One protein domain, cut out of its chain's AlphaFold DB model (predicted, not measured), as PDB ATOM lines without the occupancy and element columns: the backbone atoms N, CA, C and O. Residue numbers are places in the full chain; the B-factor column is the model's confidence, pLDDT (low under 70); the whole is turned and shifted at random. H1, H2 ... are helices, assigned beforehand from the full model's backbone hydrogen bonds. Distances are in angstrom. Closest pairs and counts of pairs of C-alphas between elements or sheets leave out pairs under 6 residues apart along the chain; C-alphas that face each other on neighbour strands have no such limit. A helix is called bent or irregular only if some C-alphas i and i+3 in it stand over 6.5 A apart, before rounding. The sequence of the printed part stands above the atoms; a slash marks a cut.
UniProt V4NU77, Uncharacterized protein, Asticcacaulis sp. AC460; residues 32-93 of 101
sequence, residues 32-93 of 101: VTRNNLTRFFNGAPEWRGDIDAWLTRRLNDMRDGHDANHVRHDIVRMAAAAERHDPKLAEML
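AT A GLANCE: This is residues 32 to 93 of the 101 residues of an uncharacterized protein of Asticcacaulis sp. AC460 (UniProt V4NU77). A helical hairpin of two long helices, H2 and H3, makes the body and the long axis of this compact domain, with two shorter helices on opposite sides of it toward its open end. H1 packs on both H2 and H3 on one side, and the six-residue H4 packs on H3 on the other. H2 and H3 touch in the part of the hairpin near their link; the shorter helices sit where the other ends of H2 and H3 draw away from each other. The printed part has 62 residues with four named helices, H1, H2, H3 and H4 in that order along the chain, and no named strand, and its class is all helix. The radius of gyration of the C-alphas is 10.9 A, and the C-alphas span 31 by 20 by 15 A, an outline that is only just elongated.

IN THESE COORDINATES: H2, the longest helix, holds residues 45 to 63 and measures 26.8 A from C-alpha 45 at (-15.545, -34.574, -18.387) to C-alpha 63 at (9.987, -38.212, -25.578). It is irregular, with C-alphas 46 and 49 at 7.9 A, and has a kink of 36 degrees near residue 52. H3, residues 68 to 83, measures 22.5 A. H1, residues 32 to 41, measures 15.3 A and begins at C-alpha 32, at (-3.083, -44.711, -27.908). H4, residues 88 to 93, ends at C-alpha 93, at (-3.761, -27.818, -16.409).

HOW THE PARTS SIT: H2 and H3 are the hub, touching three other helices each. They form a helical hairpin, running opposite ways at a shallow tilt of 7 degrees. Residues 55 to 62 of H2 touch residues 68 to 75 of H3, and the closest C-alphas, of Met 62 and Ala 68, are 5.5 A apart. H1 touches H2 at a steep tilt of 46 degrees, opposite ways, with the C-alphas of Arg 34 and Leu 55 closest at 6.3 A. H1 touches residues 78 to 83 of H3 at a steep tilt of 42 degrees, the same way; the C-alphas of Phe 41 and Ala 79 are closest at 5.1 A. H4 touches H3 at a steep tilt of 48 degrees, opposite ways, with the C-alphas of Ala 81 and Leu 89 closest at 5.3 A. H4 only just touches H2, at its residues 50 to 54, with 3 pairs of C-alphas within 8 A, the closest being Trp 54 and Leu 93 at 6.3 A. H1 and H4 are apart. The helix packing is mostly crossed. Every O i to N i+4 pair is within hydrogen-bond range in H3 and H4, against 3 of 6 in H1 and 13 of 15 in H2.

THE WHOLE: The two C-alphas farthest apart, of Gly 65 and His 85, are 31.1 A from each other. The printed part has no cut, and the links H1 to H2, H2 to H3 and H3 to H4 are tight. The mean pLDDT of the printed part is 91.0, and no printed residue is under 70.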
ATOM      1  N   VAL A  32      -2.560 -43.609 -28.731       96.94
ATOM      2  CA  VAL A  32      -3.083 -44.711 -27.908       96.94
ATOM      3  C   VAL A  32      -2.721 -44.501 -26.439       96.94
ATOM      4  O   VAL A  32      -3.555 -44.718 -25.559       96.94
ATOM      5  N   THR A  33      -1.507 -44.023 -26.168       97.06
ATOM      6  CA  THR A  33      -1.045 -43.670 -24.820       97.06
ATOM      7  C   THR A  33      -1.947 -42.611 -24.203       97.06
ATOM      8  O   THR A  33      -2.483 -42.824 -23.117       97.06
ATOM      9  N   ARG A  34      -2.191 -41.509 -24.922       95.94
ATOM     10  CA  ARG A  34      -3.079 -40.434 -24.477       95.94
ATOM     11  C   ARG A  34      -4.477 -40.964 -24.183       95.94
ATOM     12  O   ARG A  34      -4.943 -40.774 -23.069       95.94
ATOM     13  N   ASN A  35      -5.079 -41.710 -25.111       94.88
ATOM     14  CA  ASN A  35      -6.412 -42.302 -24.950       94.88
ATOM     15  C   ASN A  35      -6.512 -43.233 -23.732       94.88
ATOM     16  O   ASN A  35      -7.556 -43.285 -23.080       94.88
ATOM     17  N   ASN A  36      -5.451 -43.983 -23.423       96.31
ATOM     18  CA  ASN A  36      -5.398 -44.827 -22.230       96.31
ATOM     19  C   ASN A  36      -5.276 -43.988 -20.953       96.31
ATOM     20  O   ASN A  36      -5.960 -44.285 -19.976       96.31
ATOM     21  N   LEU A  37      -4.466 -42.927 -20.968       96.06
ATOM     22  CA  LEU A  37      -4.308 -42.024 -19.830       96.06
ATOM     23  C   LEU A  37      -5.584 -41.221 -19.547       96.06
ATOM     24  O   LEU A  37      -5.950 -41.081 -18.384       96.06
ATOM     25  N   THR A  38      -6.319 -40.763 -20.571       94.19
ATOM     26  CA  THR A  38      -7.550 -39.969 -20.378       94.19
ATOM     27  C   THR A  38      -8.607 -40.714 -19.553       94.19
ATOM     28  O   THR A  38      -9.420 -40.088 -18.880       94.19
ATOM     29  N   ARG A  39      -8.582 -42.055 -19.554       92.38
ATOM     30  CA  ARG A  39      -9.518 -42.897 -18.788       92.38
ATOM     31  C   ARG A  39      -9.372 -42.757 -17.274       92.38
ATOM     32  O   ARG A  39     -10.295 -43.128 -16.557       92.38
ATOM     33  N   PHE A  40      -8.249 -42.240 -16.778       93.56
ATOM     34  CA  PHE A  40      -8.067 -41.978 -15.347       93.56
ATOM     35  C   PHE A  40      -8.673 -40.640 -14.898       93.56
ATOM     36  O   PHE A  40      -8.718 -40.366 -13.705       93.56
ATOM     37  N   PHE A  41      -9.188 -39.830 -15.828       91.88
ATOM     38  CA  PHE A  41      -9.739 -38.498 -15.559       91.88
ATOM     39  C   PHE A  41     -11.276 -38.469 -15.593       91.88
ATOM     40  O   PHE A  41     -11.883 -37.455 -15.930       91.88
ATOM     41  N   ASN A  42     -11.933 -39.585 -15.258       80.56
ATOM     42  CA  ASN A  42     -13.388 -39.737 -15.410       80.56
ATOM     43  C   ASN A  42     -14.227 -38.754 -14.571       80.56
ATOM     44  O   ASN A  42     -15.382 -38.523 -14.912       80.56
ATOM     45  N   GLY A  43     -13.666 -38.163 -13.511       84.81
ATOM     46  CA  GLY A  43     -14.331 -37.129 -12.711       84.81
ATOM     47  C   GLY A  43     -14.255 -35.716 -13.305       84.81
ATOM     48  O   GLY A  43     -14.679 -34.771 -12.666       84.81
ATOM     49  N   ALA A  44     -13.717 -35.526 -14.511       88.94
ATOM     50  CA  ALA A  44     -13.540 -34.191 -15.089       88.94
ATOM     51  C   ALA A  44     -13.931 -34.110 -16.580       88.94
ATOM     52  O   ALA A  44     -13.121 -33.672 -17.405       88.94
ATOM     53  N   PRO A  45     -15.137 -34.564 -16.981       89.62
ATOM     54  CA  PRO A  45     -15.545 -34.574 -18.387       89.62
ATOM     55  C   PRO A  45     -15.552 -33.179 -19.032       89.62
ATOM     56  O   PRO A  45     -15.286 -33.067 -20.229       89.62
ATOM     57  N   GLU A  46     -15.817 -32.126 -18.260       90.88
ATOM     58  CA  GLU A  46     -15.819 -30.734 -18.710       90.88
ATOM     59  C   GLU A  46     -14.422 -30.227 -19.105       90.88
ATOM     60  O   GLU A  46     -14.312 -29.358 -19.965       90.88
ATOM     61  N   TRP A  47     -13.359 -30.828 -18.561       90.56
ATOM     62  CA  TRP A  47     -11.962 -30.468 -18.833       90.56
ATOM     63  C   TRP A  47     -11.312 -31.340 -19.909       90.56
ATOM     64  O   TRP A  47     -10.105 -31.274 -20.131       90.56
ATOM     65  N   ARG A  48     -12.080 -32.206 -20.581       90.69
ATOM     66  CA  ARG A  48     -11.510 -33.263 -21.430       90.69
ATOM     67  C   ARG A  48     -10.628 -32.739 -22.564       90.69
ATOM     68  O   ARG A  48      -9.616 -33.367 -22.861       90.69
ATOM     69  N   GLY A  49     -10.991 -31.612 -23.177       91.25
ATOM     70  CA  GLY A  49     -10.170 -30.977 -24.215       91.25
ATOM     71  C   GLY A  49      -8.823 -30.488 -23.675       91.25
ATOM     72  O   GLY A  49      -7.781 -30.756 -24.271       91.25
ATOM     73  N   ASP A  50      -8.835 -29.848 -22.507       93.75
ATOM     74  CA  ASP A  50      -7.624 -29.339 -21.862       93.75
ATOM     75  C   ASP A  50      -6.726 -30.469 -21.359       93.75
ATOM     76  O   ASP A  50      -5.508 -30.410 -21.527       93.75
ATOM     77  N   ILE A  51      -7.316 -31.535 -20.809       94.44
ATOM     78  CA  ILE A  51      -6.598 -32.749 -20.403       94.44
ATOM     79  C   ILE A  51      -5.898 -33.381 -21.610       94.44
ATOM     80  O   ILE A  51      -4.740 -33.781 -21.501       94.44
ATOM     81  N   ASP A  52      -6.559 -33.453 -22.767       94.38
ATOM     82  CA  ASP A  52      -5.979 -34.021 -23.989       94.38
ATOM     83  C   ASP A  52      -4.765 -33.211 -24.482       94.38
ATOM     84  O   ASP A  52      -3.694 -33.766 -24.770       94.38
ATOM     85  N   ALA A  53      -4.894 -31.882 -24.493       93.50
ATOM     86  CA  ALA A  53      -3.812 -30.968 -24.848       93.50
ATOM     87  C   ALA A  53      -2.653 -31.027 -23.837       93.50
ATOM     88  O   ALA A  53      -1.479 -31.055 -24.218       93.50
ATOM     89  N   TRP A  54      -2.965 -31.081 -22.543       95.00
ATOM     90  CA  TRP A  54      -1.979 -31.203 -21.475       95.00
ATOM     91  C   TRP A  54      -1.222 -32.534 -21.541       95.00
ATOM     92  O   TRP A  54       0.008 -32.531 -21.496       95.00
ATOM     93  N   LEU A  55      -1.921 -33.656 -21.751       95.12
ATOM     94  CA  LEU A  55      -1.301 -34.974 -21.918       95.12
ATOM     95  C   LEU A  55      -0.395 -35.004 -23.148       95.12
ATOM     96  O   LEU A  55       0.698 -35.557 -23.087       95.12
ATOM     97  N   THR A  56      -0.809 -34.374 -24.249       94.44
ATOM     98  CA  THR A  56       0.023 -34.268 -25.455       94.44
ATOM     99  C   THR A  56       1.347 -33.558 -25.161       94.44
ATOM    100  O   THR A  56       2.401 -34.047 -25.566       94.44
ATOM    101  N   ARG A  57       1.320 -32.448 -24.407       92.81
ATOM    102  CA  ARG A  57       2.543 -31.750 -23.974       92.81
ATOM    103  C   ARG A  57       3.424 -32.643 -23.102       92.81
ATOM    104  O   ARG A  57       4.600 -32.799 -23.398       92.81
ATOM    105  N   ARG A  58       2.842 -33.308 -22.103       93.31
ATOM    106  CA  ARG A  58       3.579 -34.194 -21.190       93.31
ATOM    107  C   ARG A  58       4.218 -35.402 -21.872       93.31
ATOM    108  O   ARG A  58       5.337 -35.771 -21.530       93.31
ATOM    109  N   LEU A  59       3.545 -36.003 -22.850       94.00
ATOM    110  CA  LEU A  59       4.127 -37.096 -23.631       94.00
ATOM    111  C   LEU A  59       5.278 -36.608 -24.523       94.00
ATOM    112  O   LEU A  59       6.283 -37.308 -24.634       94.00
ATOM    113  N   ASN A  60       5.176 -35.404 -25.097       91.38
ATOM    114  CA  ASN A  60       6.292 -34.795 -25.827       91.38
ATOM    115  C   ASN A  60       7.483 -34.517 -24.899       91.38
ATOM    116  O   ASN A  60       8.592 -34.913 -25.246       91.38
ATOM    117  N   ASP A  61       7.252 -33.960 -23.702       90.31
ATOM    118  CA  ASP A  61       8.305 -33.750 -22.695       90.31
ATOM    119  C   ASP A  61       9.043 -35.077 -22.403       90.31
ATOM    120  O   ASP A  61      10.272 -35.139 -22.429       90.31
ATOM    121  N   MET A  62       8.311 -36.178 -22.187       89.31
ATOM    122  CA  MET A  62       8.928 -37.496 -21.957       89.31
ATOM    123  C   MET A  62       9.758 -37.990 -23.139       89.31
ATOM    124  O   MET A  62      10.826 -38.567 -22.937       89.31
ATOM    125  N   ARG A  63       9.271 -37.796 -24.368       86.50
ATOM    126  CA  ARG A  63       9.987 -38.212 -25.578       86.50
ATOM    127  C   ARG A  63      11.265 -37.405 -25.782       86.50
ATOM    128  O   ARG A  63      12.270 -37.960 -26.217       86.50
ATOM    129  N   ASP A  64      11.227 -36.124 -25.446       86.38
ATOM    130  CA  ASP A  64      12.342 -35.197 -25.622       86.38
ATOM    131  C   ASP A  64      13.383 -35.321 -24.481       86.38
ATOM    132  O   ASP A  64      14.370 -34.589 -24.442       86.38
ATOM    133  N   GLY A  65      13.208 -36.300 -23.582       80.00
ATOM    134  CA  GLY A  65      14.185 -36.680 -22.561       80.00
ATOM    135  C   GLY A  65      14.015 -35.975 -21.216       80.00
ATOM    136  O   GLY A  65      14.922 -36.037 -20.384       80.00
ATOM    137  N   HIS A  66      12.876 -35.318 -20.975       76.19
ATOM    138  CA  HIS A  66      12.552 -34.788 -19.650       76.19
ATOM    139  C   HIS A  66      12.329 -35.924 -18.638       76.19
ATOM    140  O   HIS A  66      12.066 -37.071 -19.005       76.19
ATOM    141  N   ASP A  67      12.424 -35.603 -17.343       84.12
ATOM    142  CA  ASP A  67      12.291 -36.582 -16.261       84.12
ATOM    143  C   ASP A  67      10.936 -37.314 -16.313       84.12
ATOM    144  O   ASP A  67       9.889 -36.794 -15.914       84.12
ATOM    145  N   ALA A  68      10.972 -38.564 -16.781       86.31
ATOM    146  CA  ALA A  68       9.815 -39.445 -16.885       86.31
ATOM    147  C   ALA A  68       9.125 -39.682 -15.534       86.31
ATOM    148  O   ALA A  68       7.913 -39.907 -15.496       86.31
ATOM    149  N   ASN A  69       9.859 -39.611 -14.415       89.75
ATOM    150  CA  ASN A  69       9.253 -39.712 -13.090       89.75
ATOM    151  C   ASN A  69       8.462 -38.452 -12.745       89.75
ATOM    152  O   ASN A  69       7.391 -38.568 -12.152       89.75
ATOM    153  N   HIS A  70       8.949 -37.272 -13.138       89.75
ATOM    154  CA  HIS A  70       8.218 -36.018 -12.964       89.75
ATOM    155  C   HIS A  70       6.922 -36.045 -13.770       89.75
ATOM    156  O   HIS A  70       5.850 -35.805 -13.220       89.75
ATOM    157  N   VAL A  71       6.993 -36.427 -15.048       91.00
ATOM    158  CA  VAL A  71       5.796 -36.520 -15.891       91.00
ATOM    159  C   VAL A  71       4.808 -37.555 -15.347       91.00
ATOM    160  O   VAL A  71       3.614 -37.267 -15.260       91.00
ATOM    161  N   ARG A  72       5.280 -38.729 -14.904       94.44
ATOM    162  CA  ARG A  72       4.418 -39.714 -14.229       94.44
ATOM    163  C   ARG A  72       3.721 -39.095 -13.020       94.44
ATOM    164  O   ARG A  72       2.505 -39.211 -12.895       94.44
ATOM    165  N   HIS A  73       4.478 -38.429 -12.152       92.69
ATOM    166  CA  HIS A  73       3.956 -37.834 -10.928       92.69
ATOM    167  C   HIS A  73       2.897 -36.764 -11.213       92.69
ATOM    168  O   HIS A  73       1.845 -36.756 -10.569       92.69
ATOM    169  N   ASP A  74       3.132 -35.916 -12.209       92.94
ATOM    170  CA  ASP A  74       2.172 -34.919 -12.669       92.94
ATOM    171  C   ASP A  74       0.865 -35.567 -13.129       92.94
ATOM    172  O   ASP A  74      -0.216 -35.172 -12.690       92.94
ATOM    173  N   ILE A  75       0.945 -36.600 -13.974       94.38
ATOM    174  CA  ILE A  75      -0.243 -37.280 -14.506       94.38
ATOM    175  C   ILE A  75      -1.021 -37.958 -13.370       94.38
ATOM    176  O   ILE A  75      -2.244 -37.835 -13.307       94.38
ATOM    177  N   VAL A  76      -0.329 -38.614 -12.434       95.06
ATOM    178  CA  VAL A  76      -0.936 -39.258 -11.256       95.06
ATOM    179  C   VAL A  76      -1.648 -38.242 -10.366       95.06
ATOM    180  O   VAL A  76      -2.792 -38.460  -9.965       95.06
ATOM    181  N   ARG A  77      -1.002 -37.110 -10.066       92.94
ATOM    182  CA  ARG A  77      -1.612 -36.035  -9.271       92.94
ATOM    183  C   ARG A  77      -2.848 -35.467  -9.958       92.94
ATOM    184  O   ARG A  77      -3.857 -35.256  -9.291       92.94
ATOM    185  N   MET A  78      -2.787 -35.270 -11.273       93.31
ATOM    186  CA  MET A  78      -3.873 -34.656 -12.027       93.31
ATOM    187  C   MET A  78      -5.066 -35.603 -12.127       93.31
ATOM    188  O   MET A  78      -6.202 -35.181 -11.935       93.31
ATOM    189  N   ALA A  79      -4.819 -36.896 -12.342       93.94
ATOM    190  CA  ALA A  79      -5.863 -37.913 -12.339       93.94
ATOM    191  C   ALA A  79      -6.526 -38.035 -10.955       93.94
ATOM    192  O   ALA A  79      -7.751 -38.070 -10.860       93.94
ATOM    193  N   ALA A  80      -5.742 -37.993  -9.872       91.94
ATOM    194  CA  ALA A  80      -6.279 -37.987  -8.510       91.94
ATOM    195  C   ALA A  80      -7.073 -36.707  -8.178       91.94
ATOM    196  O   ALA A  80      -8.030 -36.766  -7.404       91.94
ATOM    197  N   ALA A  81      -6.685 -35.553  -8.733       92.06
ATOM    198  CA  ALA A  81      -7.438 -34.306  -8.612       92.06
ATOM    199  C   ALA A  81      -8.761 -34.382  -9.391       92.06
ATOM    200  O   ALA A  81      -9.813 -34.044  -8.848       92.06
ATOM    201  N   ALA A  82      -8.725 -34.909 -10.619       92.00
ATOM    202  CA  ALA A  82      -9.907 -35.113 -11.449       92.00
ATOM    203  C   ALA A  82     -10.918 -36.068 -10.804       92.00
ATOM    204  O   ALA A  82     -12.099 -35.751 -10.763       92.00
ATOM    205  N   GLU A  83     -10.475 -37.192 -10.231       90.69
ATOM    206  CA  GLU A  83     -11.348 -38.130  -9.501       90.69
ATOM    207  C   GLU A  83     -12.121 -37.447  -8.359       90.69
ATOM    208  O   GLU A  83     -13.247 -37.821  -8.038       90.69
ATOM    209  N   ARG A  84     -11.522 -36.428  -7.742       89.56
ATOM    210  CA  ARG A  84     -12.098 -35.704  -6.605       89.56
ATOM    211  C   ARG A  84     -12.896 -34.471  -7.014       89.56
ATOM    212  O   ARG A  84     -13.387 -33.787  -6.118       89.56
ATOM    213  N   HIS A  85     -12.996 -34.177  -8.314       87.69
ATOM    214  CA  HIS A  85     -13.489 -32.894  -8.821       87.69
ATOM    215  C   HIS A  85     -12.779 -31.705  -8.132       87.69
ATOM    216  O   HIS A  85     -13.398 -30.703  -7.778       87.69
ATOM    217  N   ASP A  86     -11.479 -31.853  -7.857       89.19
ATOM    218  CA  ASP A  86     -10.700 -30.896  -7.071       89.19
ATOM    219  C   ASP A  86     -10.341 -29.673  -7.937       89.19
ATOM    220  O   ASP A  86      -9.807 -29.858  -9.036       89.19
ATOM    221  N   PRO A  87     -10.565 -28.425  -7.474       86.50
ATOM    222  CA  PRO A  87     -10.175 -27.214  -8.205       86.50
ATOM    223  C   PRO A  87      -8.680 -27.160  -8.553       86.50
ATOM    224  O   PRO A  87      -8.309 -26.511  -9.531       86.50
ATOM    225  N   LYS A  88      -7.823 -27.897  -7.831       88.12
ATOM    226  CA  LYS A  88      -6.409 -28.077  -8.188       88.12
ATOM    227  C   LYS A  88      -6.208 -28.653  -9.584       88.12
ATOM    228  O   LYS A  88      -5.163 -28.411 -10.173       88.12
ATOM    229  N   LEU A  89      -7.178 -29.385 -10.137       90.88
ATOM    230  CA  LEU A  89      -7.116 -29.847 -11.524       90.88
ATOM    231  C   LEU A  89      -6.893 -28.673 -12.489       90.88
ATOM    232  O   LEU A  89      -6.036 -28.767 -13.363       90.88
ATOM    233  N   ALA A  90      -7.607 -27.560 -12.305       89.75
ATOM    234  CA  ALA A  90      -7.454 -26.380 -13.153       89.75
ATOM    235  C   ALA A  90      -6.046 -25.776 -13.022       89.75
ATOM    236  O   ALA A  90      -5.417 -25.441 -14.022       89.75
ATOM    237  N   GLU A  91      -5.504 -25.709 -11.804       89.44
ATOM    238  CA  GLU A  91      -4.126 -25.256 -11.568       89.44
ATOM    239  C   GLU A  91      -3.107 -26.166 -12.275       89.44
ATOM    240  O   GLU A  91      -2.184 -25.689 -12.933       89.44
ATOM    241  N   MET A  92      -3.315 -27.483 -12.205       88.62
ATOM    242  CA  MET A  92      -2.459 -28.487 -12.838       88.62
ATOM    243  C   MET A  92      -2.504 -28.464 -14.370       88.62
ATOM    244  O   MET A  92      -1.507 -28.814 -15.004       88.62
ATOM    245  N   LEU A  93      -3.625 -28.041 -14.964       88.50
ATOM    246  CA  LEU A  93      -3.761 -27.818 -16.409       88.50
ATOM    247  C   LEU A  93      -3.016 -26.558 -16.874       88.50
ATOM    248  O   LEU A  93      -2.600 -26.477 -18.035       88.50
TER     249      LEU A  93